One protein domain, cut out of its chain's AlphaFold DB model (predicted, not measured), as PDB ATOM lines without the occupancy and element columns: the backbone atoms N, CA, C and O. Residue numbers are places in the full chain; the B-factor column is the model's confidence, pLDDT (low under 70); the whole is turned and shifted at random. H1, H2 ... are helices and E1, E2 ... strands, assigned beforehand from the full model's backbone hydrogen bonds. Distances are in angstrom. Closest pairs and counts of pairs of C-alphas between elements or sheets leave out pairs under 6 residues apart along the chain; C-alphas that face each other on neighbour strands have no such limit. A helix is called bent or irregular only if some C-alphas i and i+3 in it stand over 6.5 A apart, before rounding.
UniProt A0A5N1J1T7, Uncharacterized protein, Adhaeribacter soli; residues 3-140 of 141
ATOM      1  N   TYR A   3     -29.180   6.545  28.820       88.81
ATOM      2  CA  TYR A   3     -29.378   7.497  29.908       88.81
ATOM      3  C   TYR A   3     -29.282   6.802  31.260       88.81
ATOM      4  O   TYR A   3     -29.679   5.646  31.403       88.81
ATOM      5  N   THR A   4     -28.820   7.554  32.252       91.81
ATOM      6  CA  THR A   4     -28.748   7.126  33.648       91.81
ATOM      7  C   THR A   4     -29.487   8.139  34.511       91.81
ATOM      8  O   THR A   4     -29.284   9.346  34.374       91.81
ATOM      9  N   VAL A   5     -30.358   7.667  35.406       92.88
ATOM     10  CA  VAL A   5     -30.975   8.524  36.428       92.88
ATOM     11  C   VAL A   5     -29.937   8.751  37.526       92.88
ATOM     12  O   VAL A   5     -29.587   7.822  38.247       92.88
ATOM     13  N   ALA A   6     -29.419   9.974  37.615       89.81
ATOM     14  CA  ALA A   6     -28.379  10.358  38.569       89.81
ATOM     15  C   ALA A   6     -28.962  10.817  39.916       89.81
ATOM     16  O   ALA A   6     -28.326  10.661  40.954       89.81
ATOM     17  N   PHE A   7     -30.175  11.378  39.903       94.56
ATOM     18  CA  PHE A   7     -30.846  11.876  41.098       94.56
ATOM     19  C   PHE A   7     -32.356  11.848  40.928       94.56
ATOM     20  O   PHE A   7     -32.867  12.160  39.853       94.56
ATOM     21  N   VAL A   8     -33.078  11.518  41.992       95.62
ATOM     22  CA  VAL A   8     -34.531  11.658  42.028       95.62
ATOM     23  C   VAL A   8     -34.988  11.922  43.456       95.62
ATOM     24  O   VAL A   8     -34.526  11.270  44.393       95.62
ATOM     25  N   ASN A   9     -35.895  12.878  43.607       95.19
ATOM     26  CA  ASN A   9     -36.733  13.051  44.789       95.19
ATOM     27  C   ASN A   9     -38.111  13.586  44.363       95.19
ATOM     28  O   ASN A   9     -38.396  13.657  43.166       95.19
ATOM     29  N   GLU A  10     -38.966  13.981  45.309       93.88
ATOM     30  CA  GLU A  10     -40.292  14.543  45.000       93.88
ATOM     31  C   GLU A  10     -40.258  15.765  44.068       93.88
ATOM     32  O   GLU A  10     -41.225  16.024  43.346       93.88
ATOM     33  N   ARG A  11     -39.155  16.528  44.057       95.88
ATOM     34  CA  ARG A  11     -39.063  17.795  43.329       95.88
ATOM     35  C   ARG A  11     -38.236  17.734  42.054       95.88
ATOM     36  O   ARG A  11     -38.603  18.365  41.060       95.88
ATOM     37  N   PHE A  12     -37.118  17.027  42.083       97.06
ATOM     38  CA  PHE A  12     -36.100  17.071  41.049       97.06
ATOM     39  C   PHE A  12     -35.839  15.697  40.447       97.06
ATOM     40  O   PHE A  12     -35.803  14.682  41.142       97.06
ATOM     41  N   LEU A  13     -35.584  15.695  39.142       96.75
ATOM     42  CA  LEU A  13     -35.129  14.539  38.383       96.75
ATOM     43  C   LEU A  13     -33.825  14.898  37.667       96.75
ATOM     44  O   LEU A  13     -33.818  15.709  36.744       96.75
ATOM     45  N   GLY A  14     -32.724  14.297  38.103       96.06
ATOM     46  CA  GLY A  14     -31.415  14.389  37.469       96.06
ATOM     47  C   GLY A  14     -31.182  13.212  36.527       96.06
ATOM     48  O   GLY A  14     -31.194  12.060  36.958       96.06
ATOM     49  N   ILE A  15     -30.927  13.488  35.252       95.25
ATOM     50  CA  ILE A  15     -30.615  12.488  34.225       95.25
ATOM     51  C   ILE A  15     -29.273  12.847  33.600       95.25
ATOM     52  O   ILE A  15     -29.006  14.010  33.329       95.25
ATOM     53  N   THR A  16     -28.436  11.852  33.334       91.69
ATOM     54  CA  THR A  16     -27.239  12.016  32.506       91.69
ATOM     55  C   THR A  16     -27.416  11.228  31.222       91.69
ATOM     56  O   THR A  16     -27.696  10.032  31.272       91.69
ATOM     57  N   LEU A  17     -27.292  11.901  30.079       90.50
ATOM     58  CA  LEU A  17     -27.190  11.237  28.783       90.50
ATOM     59  C   LEU A  17     -25.729  10.918  28.511       90.50
ATOM     60  O   LEU A  17     -24.869  11.777  28.692       90.50
ATOM     61  N   GLU A  18     -25.461   9.698  28.071       86.38
ATOM     62  CA  GLU A  18     -24.112   9.233  27.786       86.38
ATOM     63  C   GLU A  18     -23.990   8.900  26.299       86.38
ATOM     64  O   GLU A  18     -24.736   8.088  25.726       86.38
ATOM     65  N   GLU A  19     -23.057   9.595  25.658       82.38
ATOM     66  CA  GLU A  19     -22.756   9.489  24.243       82.38
ATOM     67  C   GLU A  19     -21.326   8.991  24.062       82.38
ATOM     68  O   GLU A  19     -20.355   9.701  24.299       82.38
ATOM     69  N   SER A  20     -21.193   7.758  23.591       77.69
ATOM     70  CA  SER A  20     -19.924   7.241  23.099       77.69
ATOM     71  C   SER A  20     -19.841   7.468  21.592       77.69
ATOM     72  O   SER A  20     -20.649   6.903  20.847       77.69
ATOM     73  N   ASN A  21     -18.845   8.218  21.133       71.69
ATOM     74  CA  ASN A  21     -18.487   8.228  19.722       71.69
ATOM     75  C   ASN A  21     -17.319   7.264  19.508       71.69
ATOM     76  O   ASN A  21     -16.273   7.396  20.144       71.69
ATOM     77  N   THR A  22     -17.503   6.271  18.641       70.06
ATOM     78  CA  THR A  22     -16.427   5.336  18.298       70.06
ATOM     79  C   THR A  22     -15.571   5.972  17.219       70.06
ATOM     80  O   THR A  22     -16.112   6.434  16.217       70.06
ATOM     81  N   ALA A  23     -14.248   5.975  17.398       65.06
ATOM     82  CA  ALA A  23     -13.329   6.424  16.361       65.06
ATOM     83  C   ALA A  23     -13.650   5.720  15.033       65.06
ATOM     84  O   ALA A  23     -13.522   4.501  14.909       65.06
ATOM     85  N   CYS A  24     -14.077   6.488  14.037       65.56
ATOM     86  CA  CYS A  24     -14.262   6.015  12.675       65.56
ATOM     87  C   CYS A  24     -13.694   7.051  11.696       65.56
ATOM     88  O   CYS A  24     -13.521   8.223  12.036       65.56
ATOM     89  N   CYS A  25     -13.346   6.607  10.486       66.38
ATOM     90  CA  CYS A  25     -12.969   7.485   9.369       66.38
ATOM     91  C   CYS A  25     -11.808   8.469   9.650       66.38
ATOM     92  O   CYS A  25     -11.840   9.608   9.193       66.38
ATOM     93  N   GLY A  26     -10.771   8.041  10.381       60.16
ATOM     94  CA  GLY A  26      -9.568   8.851  10.628       60.16
ATOM     95  C   GLY A  26      -9.630   9.758  11.862       60.16
ATOM     96  O   GLY A  26      -8.679  10.498  12.110       60.16
ATOM     97  N   ALA A  27     -10.702   9.689  12.660       61.53
ATOM     98  CA  ALA A  27     -10.730  10.322  13.974       61.53
ATOM     99  C   ALA A  27      -9.693   9.656  14.909       61.53
ATOM    100  O   ALA A  27      -9.680   8.428  15.020       61.53
ATOM    101  N   PRO A  28      -8.826  10.433  15.586       63.66
ATOM    102  CA  PRO A  28      -7.686   9.888  16.325       63.66
ATOM    103  C   PRO A  28      -8.063   9.175  17.634       63.66
ATOM    104  O   PRO A  28      -7.228   8.462  18.184       63.66
ATOM    105  N   ALA A  29      -9.289   9.349  18.144       66.00
ATOM    106  CA  ALA A  29      -9.742   8.724  19.385       66.00
ATOM    107  C   ALA A  29     -11.271   8.592  19.453       66.00
ATOM    108  O   ALA A  29     -12.003   9.397  18.874       66.00
ATOM    109  N   SER A  30     -11.738   7.579  20.189       69.81
ATOM    110  CA  SER A  30     -13.130   7.485  20.640       69.81
ATOM    111  C   SER A  30     -13.373   8.512  21.753       69.81
ATOM    112  O   SER A  30     -12.470   8.792  22.541       69.81
ATOM    113  N   GLY A  31     -14.580   9.068  21.818       70.00
ATOM    114  CA  GLY A  31     -14.983  10.054  22.827       70.00
ATOM    115  C   GLY A  31     -16.131   9.542  23.691       70.00
ATOM    116  O   GLY A  31     -16.936   8.744  23.209       70.00
ATOM    117  N   TYR A  32     -16.214   9.999  24.943       73.31
ATOM    118  CA  TYR A  32     -17.299   9.662  25.858       73.31
ATOM    119  C   TYR A  32     -17.875  10.914  26.533       73.31
ATOM    120  O   TYR A  32     -17.378  11.437  27.525       73.31
ATOM    121  N   PHE A  33     -18.975  11.413  25.995       76.56
ATOM    122  CA  PHE A  33     -19.582  12.642  26.472       76.56
ATOM    123  C   PHE A  33     -20.715  12.334  27.444       76.56
ATOM    124  O   PHE A  33     -21.622  11.556  27.148       76.56
ATOM    125  N   SER A  34     -20.672  12.978  28.606       83.00
ATOM    126  CA  SER A  34     -21.780  12.985  29.556       83.00
ATOM    127  C   SER A  34     -22.519  14.317  29.460       83.00
ATOM    128  O   SER A  34     -21.919  15.385  29.527       83.00
ATOM    129  N   HIS A  35     -23.836  14.279  29.347       87.62
ATOM    130  CA  HIS A  35     -24.679  15.470  29.315       87.62
ATOM    131  C   HIS A  35     -25.668  15.384  30.471       87.62
ATOM    132  O   HIS A  35     -26.716  14.745  30.337       87.62
ATOM    133  N   PRO A  36     -25.308  15.928  31.642       91.69
ATOM    134  CA  PRO A  36     -26.195  15.933  32.785       91.69
ATOM    135  C   PRO A  36     -27.240  17.044  32.660       91.69
ATOM    136  O   PRO A  36     -26.953  18.148  32.204       91.69
ATOM    137  N   PHE A  37     -28.455  16.726  33.083       93.81
ATOM    138  CA  PHE A  37     -29.617  17.600  33.097       93.81
ATOM    139  C   PHE A  37     -30.350  17.415  34.418       93.81
ATOM    140  O   PHE A  37     -30.520  16.286  34.880       93.81
ATOM    141  N   VAL A  38     -30.848  18.505  34.996       96.44
ATOM    142  CA  VAL A  38     -31.701  18.447  36.188       96.44
ATOM    143  C   VAL A  38     -33.013  19.152  35.902       96.44
ATOM    144  O   VAL A  38     -33.042  20.329  35.555       96.44
ATOM    145  N   PHE A  39     -34.111  18.425  36.052       96.56
ATOM    146  CA  PHE A  39     -35.461  18.927  35.856       96.56
ATOM    147  C   PHE A  39     -36.114  19.211  37.201       96.56
ATOM    148  O   PHE A  39     -36.124  18.356  38.081       96.56
ATOM    149  N   ASP A  40     -36.715  20.386  37.331       96.62
ATOM    150  CA  ASP A  40     -37.711  20.674  38.351       96.62
ATOM    151  C   ASP A  40     -39.070  20.170  37.857       96.62
ATOM    152  O   ASP A  40     -39.686  20.756  36.959       96.62
ATOM    153  N   MET A  41     -39.532  19.068  38.447       95.75
ATOM    154  CA  MET A  41     -40.780  18.410  38.073       95.75
ATOM    155  C   MET A  41     -42.008  19.233  38.471       95.75
ATOM    156  O   MET A  41     -43.021  19.200  37.771       95.75
ATOM    157  N   GLY A  42     -41.923  20.018  39.548       93.25
ATOM    158  CA  GLY A  42     -43.033  20.848  40.011       93.25
ATOM    159  C   GLY A  42     -43.234  22.108  39.167       93.25
ATOM    160  O   GLY A  42     -44.371  22.482  38.891       93.25
ATOM    161  N   HIS A  43     -42.150  22.739  38.701       95.44
ATOM    162  CA  HIS A  43     -42.212  23.879  37.772       95.44
ATOM    163  C   HIS A  43     -42.173  23.469  36.292       95.44
ATOM    164  O   HIS A  43     -42.305  24.333  35.427       95.44
ATOM    165  N   LYS A  44     -41.991  22.177  35.983       95.88
ATOM    166  CA  LYS A  44     -41.823  21.645  34.617       95.88
ATOM    167  C   LYS A  44     -40.721  22.373  33.841       95.88
ATOM    168  O   LYS A  44     -40.901  22.758  32.686       95.88
ATOM    169  N   LYS A  45     -39.582  22.590  34.498       95.25
ATOM    170  CA  LYS A  45     -38.480  23.407  33.985       95.25
ATOM    171  C   LYS A  45     -37.166  22.632  34.024       95.25
ATOM    172  O   LYS A  45     -36.865  21.978  35.017       95.25
ATOM    173  N   LEU A  46     -36.360  22.759  32.970       95.25
ATOM    174  CA  LEU A  46     -34.948  22.383  33.012       95.25
ATOM    175  C   LEU A  46     -34.172  23.445  33.802       95.25
ATOM    176  O   LEU A  46     -34.223  24.629  33.460       95.25
ATOM    177  N   LEU A  47     -33.493  23.026  34.865       95.50
ATOM    178  CA  LEU A  47     -32.743  23.918  35.736       95.50
ATOM    179  C   LEU A  47     -31.401  24.314  35.124       95.50
ATOM    180  O   LEU A  47     -30.737  23.534  34.442       95.50
ATOM    181  N   THR A  48     -31.000  25.536  35.443       94.12
ATOM    182  CA  THR A  48     -29.696  26.130  35.137       94.12
ATOM    183  C   THR A  48     -29.003  26.490  36.449       94.12
ATOM    184  O   THR A  48     -29.681  26.679  37.457       94.12
ATOM    185  N   ILE A  49     -27.683  26.696  36.468       93.06
ATOM    186  CA  ILE A  49     -26.985  27.172  37.684       93.06
ATOM    187  C   ILE A  49     -27.604  28.468  38.255       93.06
ATOM    188  O   ILE A  49     -27.677  28.633  39.474       93.06
ATOM    189  N   ASN A  50     -28.145  29.352  37.410       92.75
ATOM    190  CA  ASN A  50     -28.834  30.579  37.844       92.75
ATOM    191  C   ASN A  50     -30.114  30.307  38.655       92.75
ATOM    192  O   ASN A  50     -30.582  31.155  39.421       92.75
ATOM    193  N   ASP A  51     -30.707  29.128  38.489       94.69
ATOM    194  CA  ASP A  51     -31.864  28.710  39.270       94.69
ATOM    195  C   ASP A  51     -31.468  28.269  40.682       94.69
ATOM    196  O   ASP A  51     -32.254  28.470  41.604       94.69
ATOM    197  N   LEU A  52     -30.243  27.768  40.860       95.44
ATOM    198  CA  LEU A  52     -29.717  27.238  42.119       95.44
ATOM    199  C   LEU A  52     -29.080  28.329  42.986       95.44
ATOM    200  O   LEU A  52     -29.220  28.323  44.208       95.44
ATOM    201  N   ILE A  53     -28.346  29.245  42.353       95.75
ATOM    202  CA  ILE A  53     -27.465  30.208  43.021       95.75
ATOM    203  C   ILE A  53     -28.181  31.542  43.227       95.75
ATOM    204  O   ILE A  53     -28.914  32.014  42.352       95.75
ATOM    205  N   LYS A  54     -27.974  32.176  44.384       96.00
ATOM    206  CA  LYS A  54     -28.500  33.524  44.634       96.00
ATOM    207  C   LYS A  54     -27.861  34.518  43.650       96.00
ATOM    208  O   LYS A  54     -26.648  34.447  43.446       96.00
ATOM    209  N   PRO A  55     -28.618  35.458  43.053       93.00
ATOM    210  CA  PRO A  55     -28.074  36.358  42.032       93.00
ATOM    211  C   PRO A  55     -26.829  37.145  42.475       93.00
ATOM    212  O   PRO A  55     -25.884  37.290  41.705       93.00
ATOM    213  N   ASP A  56     -26.792  37.596  43.730       95.88
ATOM    214  CA  ASP A  56     -25.671  38.321  44.341       95.88
ATOM    215  C   ASP A  56     -24.463  37.422  44.670       95.88
ATOM    216  O   ASP A  56     -23.349  37.913  44.839       95.88
ATOM    217  N   GLN A  57     -24.660  36.102  44.717       96.00
ATOM    218  CA  GLN A  57     -23.622  35.112  45.023       96.00
ATOM    219  C   GLN A  57     -23.023  34.451  43.777       96.00
ATOM    220  O   GLN A  57     -22.079  33.670  43.897       96.00
ATOM    221  N   MET A  58     -23.500  34.781  42.571       93.06
ATOM    222  CA  MET A  58     -23.010  34.172  41.328       93.06
ATOM    223  C   MET A  58     -21.493  34.331  41.154       93.06
ATOM    224  O   MET A  58     -20.790  33.378  40.819       93.06
ATOM    225  N   GLN A  59     -20.957  35.513  41.464       91.88
ATOM    226  CA  GLN A  59     -19.517  35.756  41.372       91.88
ATOM    227  C   GLN A  59     -18.720  34.928  42.398       91.88
ATOM    228  O   GLN A  59     -17.610  34.476  42.108       91.88
ATOM    229  N   ALA A  60     -19.267  34.715  43.597       94.69
ATOM    230  CA  ALA A  60     -18.646  33.873  44.619       94.69
ATOM    231  C   ALA A  60     -18.676  32.390  44.216       94.69
ATOM    232  O   ALA A  60     -17.684  31.677  44.395       94.69
ATOM    233  N   PHE A  61     -19.766  31.944  43.591       94.25
ATOM    234  CA  PHE A  61     -19.875  30.606  43.020       94.25
ATOM    235  C   PHE A  61     -18.842  30.373  41.909       94.25
ATOM    236  O   PHE A  61     -18.075  29.416  41.982       94.25
ATOM    237  N   GLN A  62     -18.721  31.292  40.946       91.25
ATOM    238  CA  GLN A  62     -17.707  31.217  39.883       91.25
ATOM    239  C   GLN A  62     -16.280  31.115  40.445       91.25
ATOM    240  O   GLN A  62     -15.499  30.270  40.010       91.25
ATOM    241  N   LYS A  63     -15.943  31.926  41.459       92.62
ATOM    242  CA  LYS A  63     -14.644  31.848  42.150       92.62
ATOM    243  C   LYS A  63     -14.427  30.497  42.833       92.62
ATOM    244  O   LYS A  63     -13.309  29.992  42.809       92.62
ATOM    245  N   THR A  64     -15.478  29.920  43.413       94.06
ATOM    246  CA  THR A  64     -15.425  28.593  44.043       94.06
ATOM    247  C   THR A  64     -15.105  27.519  43.006       94.06
ATOM    248  O   THR A  64     -14.185  26.737  43.211       94.06
ATOM    249  N   ILE A  65     -15.783  27.530  41.855       92.12
ATOM    250  CA  ILE A  65     -15.516  26.587  40.760       92.12
ATOM    251  C   ILE A  65     -14.083  26.727  40.231       92.12
ATOM    252  O   ILE A  65     -13.397  25.724  40.067       92.12
ATOM    253  N   ILE A  66     -13.590  27.952  40.021       90.44
ATOM    254  CA  ILE A  66     -12.199  28.181  39.592       90.44
ATOM    255  C   ILE A  66     -11.203  27.663  40.638       90.44
ATOM    256  O   ILE A  66     -10.189  27.066  40.283       90.44
ATOM    257  N   ALA A  67     -11.469  27.894  41.926       92.31
ATOM    258  CA  ALA A  67     -10.611  27.403  42.998       92.31
ATOM    259  C   ALA A  67     -10.563  25.869  43.022       92.31
ATOM    260  O   ALA A  67      -9.476  25.308  43.112       92.31
ATOM    261  N   LEU A  68     -11.713  25.205  42.859       92.31
ATOM    262  CA  LEU A  68     -11.783  23.748  42.726       92.31
ATOM    263  C   LEU A  68     -11.011  23.262  41.496       92.31
ATOM    264  O   LEU A  68     -10.224  22.332  41.606       92.31
ATOM    265  N   ALA A  69     -11.154  23.942  40.355       89.38
ATOM    266  CA  ALA A  69     -10.449  23.592  39.125       89.38
ATOM    267  C   ALA A  69      -8.920  23.670  39.264       89.38
ATOM    268  O   ALA A  69      -8.205  22.848  38.706       89.38
ATOM    269  N   LYS A  70      -8.408  24.646  40.025       89.44
ATOM    270  CA  LYS A  70      -6.967  24.803  40.307       89.44
ATOM    271  C   LYS A  70      -6.392  23.703  41.193       89.44
ATOM    272  O   LYS A  70      -5.175  23.558  41.242       89.44
ATOM    273  N   MET A  71      -7.247  22.998  41.925       88.94
ATOM    274  CA  MET A  71      -6.868  21.916  42.831       88.94
ATOM    275  C   MET A  71      -7.097  20.531  42.219       88.94
ATOM    276  O   MET A  71      -6.777  19.538  42.864       88.94
ATOM    277  N   ASP A  72      -7.680  20.455  41.020       84.44
ATOM    278  CA  ASP A  72      -7.966  19.195  40.345       84.44
ATOM    279  C   ASP A  72      -6.800  18.807  39.431       84.44
ATOM    280  O   ASP A  72      -6.562  19.433  38.395       84.44
ATOM    281  N   ASP A  73      -6.080  17.750  39.805       81.31
ATOM    282  CA  ASP A  73      -4.910  17.255  39.072       81.31
ATOM    283  C   ASP A  73      -5.248  16.733  37.656       81.31
ATOM    284  O   ASP A  73      -4.348  16.508  36.845       81.31
ATOM    285  N   GLN A  74      -6.533  16.541  37.324       77.19
ATOM    286  CA  GLN A  74      -6.979  16.154  35.981       77.19
ATOM    287  C   GLN A  74      -7.084  17.348  35.024       77.19
ATOM    288  O   GLN A  74      -7.226  17.153  33.811       77.19
ATOM    289  N   LEU A  75      -7.026  18.579  35.542       79.44
ATOM    290  CA  LEU A  75      -7.107  19.800  34.751       79.44
ATOM    291  C   LEU A  75      -5.720  20.382  34.495       79.44
ATOM    292  O   LEU A  75      -4.970  20.737  35.401       79.44
ATOM    293  N   LEU A  76      -5.397  20.555  33.214       80.19
ATOM    294  CA  LEU A  76      -4.188  21.271  32.824       80.19
ATOM    295  C   LEU A  76      -4.316  22.762  33.184       80.19
ATOM    296  O   LEU A  76      -5.404  23.331  33.046       80.19
ATOM    297  N   PRO A  77      -3.214  23.452  33.535       81.00
ATOM    298  CA  PRO A  77      -3.246  24.889  33.814       81.00
ATOM    299  C   PRO A  77      -3.859  25.724  32.678       81.00
ATOM    300  O   PRO A  77      -4.588  26.680  32.925       81.00
ATOM    301  N   SER A  78      -3.618  25.337  31.421       79.62
ATOM    302  CA  SER A  78      -4.226  25.970  30.243       79.62
ATOM    303  C   SER A  78      -5.750  25.845  30.229       79.62
ATOM    304  O   SER A  78      -6.444  26.791  29.858       79.62
ATOM    305  N   SER A  79      -6.273  24.701  30.664       80.06
ATOM    306  CA  SER A  79      -7.705  24.445  30.768       80.06
ATOM    307  C   SER A  79      -8.359  25.259  31.878       80.06
ATOM    308  O   SER A  79      -9.469  25.753  31.700       80.06
ATOM    309  N   VAL A  80      -7.661  25.463  32.998       82.50
ATOM    310  CA  VAL A  80      -8.118  26.351  34.077       82.50
ATOM    311  C   VAL A  80      -8.217  27.795  33.581       82.50
ATOM    312  O   VAL A  80      -9.227  28.448  33.816       82.50
ATOM    313  N   THR A  81      -7.227  28.288  32.834       81.06
ATOM    314  CA  THR A  81      -7.276  29.635  32.233       81.06
ATOM    315  C   THR A  81      -8.424  29.778  31.226       81.06
ATOM    316  O   THR A  81      -9.116  30.801  31.189       81.06
ATOM    317  N   ALA A  82      -8.666  28.744  30.412       77.50
ATOM    318  CA  ALA A  82      -9.808  28.713  29.503       77.50
ATOM    319  C   ALA A  82     -11.136  28.739  30.280       77.50
ATOM    320  O   ALA A  82     -12.041  29.503  29.934       77.50
ATOM    321  N   LEU A  83     -11.219  27.984  31.380       81.31
ATOM    322  CA  LEU A  83     -12.361  28.000  32.285       81.31
ATOM    323  C   LEU A  83     -12.570  29.385  32.904       81.31
ATOM    324  O   LEU A  83     -13.686  29.876  32.859       81.31
ATOM    325  N   GLU A  84     -11.539  30.067  33.408       81.25
ATOM    326  CA  GLU A  84     -11.655  31.433  33.960       81.25
ATOM    327  C   GLU A  84     -12.233  32.448  32.956       81.25
ATOM    328  O   GLU A  84     -12.858  33.442  33.344       81.25
ATOM    329  N   THR A  85     -12.052  32.186  31.662       75.31
ATOM    330  CA  THR A  85     -12.615  32.999  30.582       75.31
ATOM    331  C   THR A  85     -14.070  32.617  30.298       75.31
ATOM    332  O   THR A  85     -14.924  33.498  30.222       75.31
ATOM    333  N   ALA A  86     -14.362  31.318  30.198       71.69
ATOM    334  CA  ALA A  86     -15.684  30.785  29.861       71.69
ATOM    335  C   ALA A  86     -16.692  30.833  31.026       71.69
ATOM    336  O   ALA A  86     -17.898  30.942  30.815       71.69
ATOM    337  N   ILE A  87     -16.209  30.784  32.270       76.06
ATOM    338  CA  ILE A  87     -17.026  30.708  33.490       76.06
ATOM    339  C   ILE A  87     -17.888  31.953  33.707       76.06
ATOM    340  O   ILE A  87     -18.868  31.908  34.448       76.06
ATOM    341  N   LYS A  88     -17.547  33.072  33.063       65.69
ATOM    342  CA  LYS A  88     -18.308  34.321  33.170       65.69
ATOM    343  C   LYS A  88     -19.749  34.165  32.669       65.69
ATOM    344  O   LYS A  88     -20.623  34.840  33.204       65.69
ATOM    345  N   ASP A  89     -19.998  33.189  31.792       63.69
ATOM    346  CA  ASP A  89     -21.304  32.893  31.197       63.69
ATOM    347  C   ASP A  89     -21.936  31.584  31.734       63.69
ATOM    348  O   ASP A  89     -22.708  30.932  31.033       63.69
ATOM    349  N   ILE A  90     -21.640  31.178  32.984       59.12
ATOM    350  CA  ILE A  90     -22.030  29.876  33.593       59.12
ATOM    351  C   ILE A  90     -23.539  29.612  33.785       59.12
ATOM    352  O   ILE A  90     -23.919  28.675  34.481       59.12
ATOM    353  N   GLY A  91     -24.435  30.288  33.064       59.09
ATOM    354  CA  GLY A  91     -25.846  29.884  32.929       59.09
ATOM    355  C   GLY A  91     -26.071  28.483  32.318       59.09
ATOM    356  O   GLY A  91     -27.155  28.206  31.819       59.09
ATOM    357  N   SER A  92     -25.053  27.621  32.327       69.69
ATOM    358  CA  SER A  92     -25.020  26.247  31.862       69.69
ATOM    359  C   SER A  92     -26.033  25.367  32.592       69.69
ATOM    360  O   SER A  92     -26.246  25.466  33.804       69.69
ATOM    361  N   ASN A  93     -26.602  24.443  31.824       73.06
ATOM    362  CA  ASN A  93     -27.490  23.385  32.302       73.06
ATOM    363  C   ASN A  93     -26.706  22.112  32.657       73.06
ATOM    364  O   ASN A  93     -27.295  21.127  33.083       73.06
ATOM    365  N   SER A  94     -25.387  22.120  32.444       86.81
ATOM    366  CA  SER A  94     -24.535  20.938  32.540       86.81
ATOM    367  C   SER A  94     -24.047  20.738  33.974       86.81
ATOM    368  O   SER A  94     -22.902  21.037  34.318       86.81
ATOM    369  N   PHE A  95     -24.938  20.263  34.840       92.88
ATOM    370  CA  PHE A  95     -24.598  19.877  36.205       92.88
ATOM    371  C   PHE A  95     -25.381  18.645  36.653       92.88
ATOM    372  O   PHE A  95     -26.490  18.388  36.189       92.88
ATOM    373  N   GLN A  96     -24.798  17.897  37.584       93.62
ATOM    374  CA  GLN A  96     -25.468  16.833  38.321       93.62
ATOM    375  C   GLN A  96     -25.813  17.311  39.726       93.62
ATOM    376  O   GLN A  96     -25.141  18.167  40.303       93.62
ATOM    377  N   LEU A  97     -26.869  16.725  40.271       94.25
ATOM    378  CA  LEU A  97     -27.329  16.975  41.623       94.25
ATOM    379  C   LEU A  97     -27.165  15.700  42.444       94.25
ATOM    380  O   LEU A  97     -27.430  14.610  41.950       94.25
ATOM    381  N   THR A  98     -26.765  15.837  43.698       92.38
ATOM    382  CA  THR A  98     -26.914  14.793  44.715       92.38
ATOM    383  C   THR A  98     -27.605  15.396  45.938       92.38
ATOM    384  O   THR A  98     -27.915  16.588  45.954       92.38
ATOM    385  N   LYS A  99     -27.836  14.602  46.991       90.94
ATOM    386  CA  LYS A  99     -28.372  15.144  48.254       90.94
ATOM    387  C   LYS A  99     -27.410  16.120  48.941       90.94
ATOM    388  O   LYS A  99     -27.843  16.940  49.737       90.94
ATOM    389  N   GLU A 100     -26.115  16.035  48.646       94.62
ATOM    390  CA  GLU A 100     -25.072  16.731  49.409       94.62
ATOM    391  C   GLU A 100     -24.337  17.796  48.595       94.62
ATOM    392  O   GLU A 100     -23.687  18.673  49.166       94.62
ATOM    393  N   ASN A 101     -24.418  17.740  47.266       95.75
ATOM    394  CA  ASN A 101     -23.638  18.611  46.402       95.75
ATOM    395  C   ASN A 101     -24.279  18.845  45.031       95.75
ATOM    396  O   ASN A 101     -25.156  18.108  44.574       95.75
ATOM    397  N   VAL A 102     -23.770  19.880  44.362       95.31
ATOM    398  CA  VAL A 102     -23.905  20.075  42.919       95.31
ATOM    399  C   VAL A 102     -22.554  19.795  42.263       95.31
ATOM    400  O   VAL A 102     -21.528  20.307  42.708       95.31
ATOM    401  N   ALA A 103     -22.542  18.992  41.205       93.19
ATOM    402  CA  ALA A 103     -21.344  18.698  40.429       93.19
ATOM    403  C   ALA A 103     -21.451  19.369  39.057       93.19
ATOM    404  O   ALA A 103     -22.257  18.967  38.218       93.19
ATOM    405  N   VAL A 104     -20.657  20.416  38.830       90.81
ATOM    406  CA  VAL A 104     -20.651  21.168  37.569       90.81
ATOM    407  C   VAL A 104     -19.763  20.445  36.568       90.81
ATOM    408  O   VAL A 104     -18.578  20.240  36.826       90.81
ATOM    409  N   ALA A 105     -20.325  20.073  35.421       87.00
ATOM    410  CA  ALA A 105     -19.581  19.404  34.367       87.00
ATOM    411  C   ALA A 105     -18.848  20.431  33.498       87.00
ATOM    412  O   ALA A 105     -19.473  21.286  32.866       87.00
ATOM    413  N   ILE A 106     -17.524  20.313  33.435       80.19
ATOM    414  CA  ILE A 106     -16.667  21.100  32.555       80.19
ATOM    415  C   ILE A 106     -16.254  20.216  31.368       80.19
ATOM    416  O   ILE A 106     -15.523  19.237  31.558       80.19
ATOM    417  N   PRO A 107     -16.729  20.516  30.147       71.44
ATOM    418  CA  PRO A 107     -16.439  19.694  28.980       71.44
ATOM    419  C   PRO A 107     -15.019  19.927  28.457       71.44
ATOM    420  O   PRO A 107     -14.532  21.054  28.458       71.44
ATOM    421  N   ASN A 108     -14.392  18.872  27.927       64.12
ATOM    422  CA  ASN A 108     -13.209  18.944  27.051       64.12
ATOM    423  C   ASN A 108     -11.979  19.681  27.620       64.12
ATOM    424  O   ASN A 108     -11.195  20.256  26.867       64.12
ATOM    425  N   VAL A 109     -11.795  19.659  28.940       61.84
ATOM    426  CA  VAL A 109     -10.701  20.364  29.638       61.84
ATOM    427  C   VAL A 109      -9.668  19.435  30.292       61.84
ATOM    428  O   VAL A 109      -8.642  19.918  30.774       61.84
ATOM    429  N   GLY A 110      -9.905  18.121  30.312       56.94
ATOM    430  CA  GLY A 110      -9.015  17.142  30.949       56.94
ATOM    431  C   GLY A 110      -7.833  16.690  30.078       56.94
ATOM    432  O   GLY A 110      -7.893  16.756  28.851       56.94
ATOM    433  N   VAL A 111      -6.777  16.166  30.721       52.25
ATOM    434  CA  VAL A 111      -5.563  15.603  30.070       52.25
ATOM    435  C   VAL A 111      -5.898  14.486  29.065       52.25
ATOM    436  O   VAL A 111      -5.190  14.281  28.080       52.25
ATOM    437  N   HIS A 112      -7.013  13.791  29.285       53.38
ATOM    438  CA  HIS A 112      -7.580  12.811  28.370       53.38
ATOM    439  C   HIS A 112      -8.870  13.397  27.794       53.38
ATOM    440  O   HIS A 112      -9.916  13.363  28.438       53.38
ATOM    441  N   SER A 113      -8.775  13.984  26.601       57.31
ATOM    442  CA  SER A 113      -9.779  14.836  25.940       57.31
ATOM    443  C   SER A 113     -11.055  14.110  25.477       57.31
ATOM    444  O   SER A 113     -11.520  14.309  24.357       57.31
ATOM    445  N   SER A 114     -11.606  13.231  26.307       56.59
ATOM    446  CA  SER A 114     -12.806  12.458  26.003       56.59
ATOM    447  C   SER A 114     -13.832  12.426  27.125       56.59
ATOM    448  O   SER A 114     -14.909  11.950  26.825       56.59
ATOM    449  N   ASN A 115     -13.555  12.950  28.331       65.94
ATOM    450  CA  ASN A 115     -14.491  12.967  29.465       65.94
ATOM    451  C   ASN A 115     -14.710  14.387  30.009       65.94
ATOM    452  O   ASN A 115     -13.819  15.241  29.946       65.94
ATOM    453  N   ASN A 116     -15.880  14.623  30.606       76.81
ATOM    454  CA  ASN A 116     -16.100  15.812  31.427       76.81
ATOM    455  C   ASN A 116     -15.338  15.696  32.747       76.81
ATOM    456  O   ASN A 116     -15.322  14.631  33.365       76.81
ATOM    457  N   VAL A 117     -14.807  16.818  33.223       82.56
ATOM    458  CA  VAL A 117     -14.370  16.948  34.616       82.56
ATOM    459  C   VAL A 117     -15.535  17.498  35.428       82.56
ATOM    460  O   VAL A 117     -16.170  18.470  35.020       82.56
ATOM    461  N   PHE A 118     -15.838  16.879  36.565       87.56
ATOM    462  CA  PHE A 118     -16.918  17.310  37.447       87.56
ATOM    463  C   PHE A 118     -16.347  18.033  38.661       87.56
ATOM    464  O   PHE A 118     -15.688  17.428  39.502       87.56
ATOM    465  N   LEU A 119     -16.637  19.327  38.773       90.88
ATOM    466  CA  LEU A 119     -16.232  20.144  39.913       90.88
ATOM    467  C   LEU A 119     -17.363  20.172  40.938       90.88
ATOM    468  O   LEU A 119     -18.458  20.667  40.661       90.88
ATOM    469  N   VAL A 120     -17.102  19.612  42.118       94.44
ATOM    470  CA  VAL A 120     -18.122  19.354  43.142       94.44
ATOM    471  C   VAL A 120     -18.174  20.489  44.160       94.44
ATOM    472  O   VAL A 120     -17.197  20.759  44.856       94.44
ATOM    473  N   VAL A 121     -19.339  21.124  44.290       95.31
ATOM    474  CA  VAL A 121     -19.623  22.148  45.301       95.31
ATOM    475  C   VAL A 121     -20.557  21.563  46.355       95.31
ATOM    476  O   VAL A 121     -21.729  21.296  46.097       95.31
ATOM    477  N   ASP A 122     -20.015  21.373  47.554       96.19
ATOM    478  CA  ASP A 122     -20.719  20.819  48.710       96.19
ATOM    479  C   ASP A 122     -21.703  21.830  49.323       96.19
ATOM    480  O   ASP A 122     -21.339  22.973  49.624       96.19
ATOM    481  N   PHE A 123     -22.950  21.409  49.547       95.88
ATOM    482  CA  PHE A 123     -23.992  22.277  50.093       95.88
ATOM    483  C   PHE A 123     -23.725  22.684  51.535       95.88
ATOM    484  O   PHE A 123     -24.017  23.814  51.906       95.88
ATOM    485  N   LYS A 124     -23.148  21.808  52.362       94.56
ATOM    486  CA  LYS A 124     -22.876  22.111  53.771       94.56
ATOM    487  C   LYS A 124     -21.795  23.181  53.913       94.56
ATOM    488  O   LYS A 124     -21.906  24.048  54.776       94.56
ATOM    489  N   ARG A 125     -20.759  23.138  53.071       96.00
ATOM    490  CA  ARG A 125     -19.649  24.108  53.066       96.00
ATOM    491  C   ARG A 125     -20.003  25.420  52.377       96.00
ATOM    492  O   ARG A 125     -19.477  26.460  52.762       96.00
ATOM    493  N   HIS A 126     -20.881  25.375  51.376       96.25
ATOM    494  CA  HIS A 126     -21.185  26.515  50.510       96.25
ATOM    495  C   HIS A 126     -22.666  26.925  50.528       96.25
ATOM    496  O   HIS A 126     -23.140  27.556  49.586       96.25
ATOM    497  N   SER A 127     -23.402  26.604  51.597       95.94
ATOM    498  CA  SER A 127     -24.854  26.833  51.706       95.94
ATOM    499  C   SER A 127     -25.268  28.279  51.440       95.94
ATOM    500  O   SER A 127     -26.317  28.523  50.850       95.94
ATOM    501  N   SER A 128     -24.428  29.249  51.812       97.12
ATOM    502  CA  SER A 128     -24.692  30.674  51.605       97.12
ATOM    503  C   SER A 128     -24.856  31.064  50.132       97.12
ATOM    504  O   SER A 128     -25.563  32.041  49.865       97.12
ATOM    505  N   LEU A 129     -24.265  30.301  49.200       97.06
ATOM    506  CA  LEU A 129     -24.334  30.536  47.755       97.06
ATOM    507  C   LEU A 129     -25.703  30.186  47.162       97.06
ATOM    508  O   LEU A 129     -26.131  30.802  46.186       97.06
ATOM    509  N   PHE A 130     -26.382  29.192  47.729       97.19
ATOM    510  CA  PHE A 130     -27.580  28.590  47.148       97.19
ATOM    511  C   PHE A 130     -28.850  29.248  47.664       97.19
ATOM    512  O   PHE A 130     -28.934  29.646  48.826       97.19
ATOM    513  N   LYS A 131     -29.869  29.333  46.810       97.00
ATOM    514  CA  LYS A 131     -31.206  29.753  47.227       97.00
ATOM    515  C   LYS A 131     -31.756  28.776  48.268       97.00
ATOM    516  O   LYS A 131     -31.577  27.563  48.149       97.00
ATOM    517  N   GLU A 132     -32.410  29.301  49.295       96.25
ATOM    518  CA  GLU A 132     -32.871  28.495  50.428       96.25
ATOM    519  C   GLU A 132     -33.966  27.514  50.001       96.25
ATOM    520  O   GLU A 132     -33.933  26.338  50.357       96.25
ATOM    521  N   GLU A 133     -34.887  27.964  49.146       94.88
ATOM    522  CA  GLU A 133     -35.941  27.136  48.570       94.88
ATOM    523  C   GLU A 133     -35.386  25.963  47.755       94.88
ATOM    524  O   GLU A 133     -35.952  24.871  47.787       94.88
ATOM    525  N   PHE A 134     -34.249  26.160  47.077       95.75
ATOM    526  CA  PHE A 134     -33.571  25.090  46.356       95.75
ATOM    527  C   PHE A 134     -32.996  24.064  47.336       95.75
ATOM    528  O   PHE A 134     -33.309  22.883  47.216       95.75
ATOM    529  N   LEU A 135     -32.223  24.495  48.340       95.38
ATOM    530  CA  LEU A 135     -31.643  23.579  49.330       95.38
ATOM    531  C   LEU A 135     -32.718  22.776  50.073       95.38
ATOM    532  O   LEU A 135     -32.558  21.575  50.281       95.38
ATOM    533  N   ASN A 136     -33.829  23.414  50.439       94.31
ATOM    534  CA  ASN A 136     -34.944  22.733  51.090       94.31
ATOM    535  C   ASN A 136     -35.563  21.671  50.173       94.31
ATOM    536  O   ASN A 136     -35.784  20.544  50.610       94.31
ATOM    537  N   ALA A 137     -35.773  21.996  48.897       93.56
ATOM    538  CA  ALA A 137     -36.314  21.065  47.915       93.56
ATOM    539  C   ALA A 137     -35.391  19.873  47.620       93.56
ATOM    540  O   ALA A 137     -35.879  18.771  47.383       93.56
ATOM    541  N   VAL A 138     -34.066  20.051  47.644       92.81
ATOM    542  CA  VAL A 138     -33.110  18.941  47.456       92.81
ATOM    543  C   VAL A 138     -33.174  17.942  48.616       92.81
ATOM    544  O   VAL A 138     -32.989  16.743  48.414       92.81
ATOM    545  N   ASN A 139     -33.473  18.421  49.825       88.62
ATOM    546  CA  ASN A 139     -33.506  17.613  51.044       88.62
ATOM    547  C   ASN A 139     -34.856  16.921  51.312       88.62
ATOM    548  O   ASN A 139     -34.970  16.169  52.281       88.62
ATOM    549  N   GLN A 140     -35.870  17.153  50.477       84.44
ATOM    550  CA  GLN A 140     -37.143  16.430  50.536       84.44
ATOM    551  C   GLN A 140     -36.969  15.007  49.977       84.44
ATOM    552  O   GLN A 140     -36.204  14.809  49.028       84.44
TER     553      GLN A 140
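AT A GLANCE: This is residues 3 to 140 of the 141 residues of an uncharacterized protein of Adhaeribacter soli (UniProt A0A5N1J1T7). A small antiparallel sheet, E4 E5 E6, lies between a long strand hairpin, E2 and E3, and a helical hairpin, H2 and H3, with H2 covering the sheet. E1 pairs beside E2, and the short helices H1, H4 and H5 gather at the end far from the E2 to E3 turn. The printed part has 138 residues, with five named helices and six named strands in the order E1 E2 E3 H1 H2 H3 E4 E5 E6 H4 H5; both sheets, E1 E2 E3 and E4 E5 E6, are antiparallel and the class is mixed. The whole is compact, with a radius of gyration of the C-alphas of 15.6 A, and its outline is elongated, spanning 49 by 31 by 21 A.

IN THESE COORDINATES: E1 is residues 3 to 8, 13.8 A long, from C-alpha 3 at (-29.378, 7.497, 29.908). E2 is residues 12 to 21, 29.0 A, and E3 residues 31 to 40, 29.5 A. E4 is residues 95 to 97, E5 residues 101 to 106 and E6 residues 117 to 122. H1 is residues 49 to 52, H2 residues 55 to 70, 24.1 A, and H3 residues 77 to 89, 19.9 A. H4 is residues 123 to 129 and H5 residues 132 to 138, with C-alpha 138 at (-33.110, 18.941, 47.456). H2 and H4 are irregular: C-alphas 56 and 59 are 7.3 A apart, and C-alphas 125 and 128 are 8.4 A apart.

HOW THE PARTS SIT: E1 E2 E3 is a meander, each strand the antiparallel neighbour of the one before, with N 6 and O 14 at 2.8 A and N 17 and O 35 at 2.9 A. E4 E5 E6 is another, with N 96 and O 103 at 2.8 A and N 104 and O 119 at 2.9 A. The closest C-alphas of E3 and E4 are those of Pro 36 and Phe 95, 5.5 A. H2 and H4 on one face of E4 E5 E6 give two layers; H2 has a height over the sheet of 9.7 A. H2 touches H3, closest at the C-alphas of Ala 69 and Val 80, 6.2 A, in a helical hairpin at a shallow tilt of 12 degrees, opposite ways. With residues 57 to 61 alone H2 touches H4, closest at the C-alphas of Gln 57 and Leu 129, 5.4 A. H1 and H5 are close but not clearly touching, with the C-alphas of Leu 52 and Phe 134 6.1 A apart. H5 only grazes the sheet E1 E2 E3. In H5 every O i to N i+4 pair is within hydrogen-bond range, against 10 of 12 in H2, 7 of 9 in H3 and 1 of 3 in H4, which has 1 of 4 O i to N i+3 pairs within range; H1 is too short for an O i to N i+4 pair.

THE WHOLE: The two farthest C-alphas, of Cys 25 and Glu 132, are 50.2 A apart. The printed part has no cut, and no link is long. The mean pLDDT of the printed part is 85.4; residues 23 to 30, 88 to 92 and 108 to 115 are under 70.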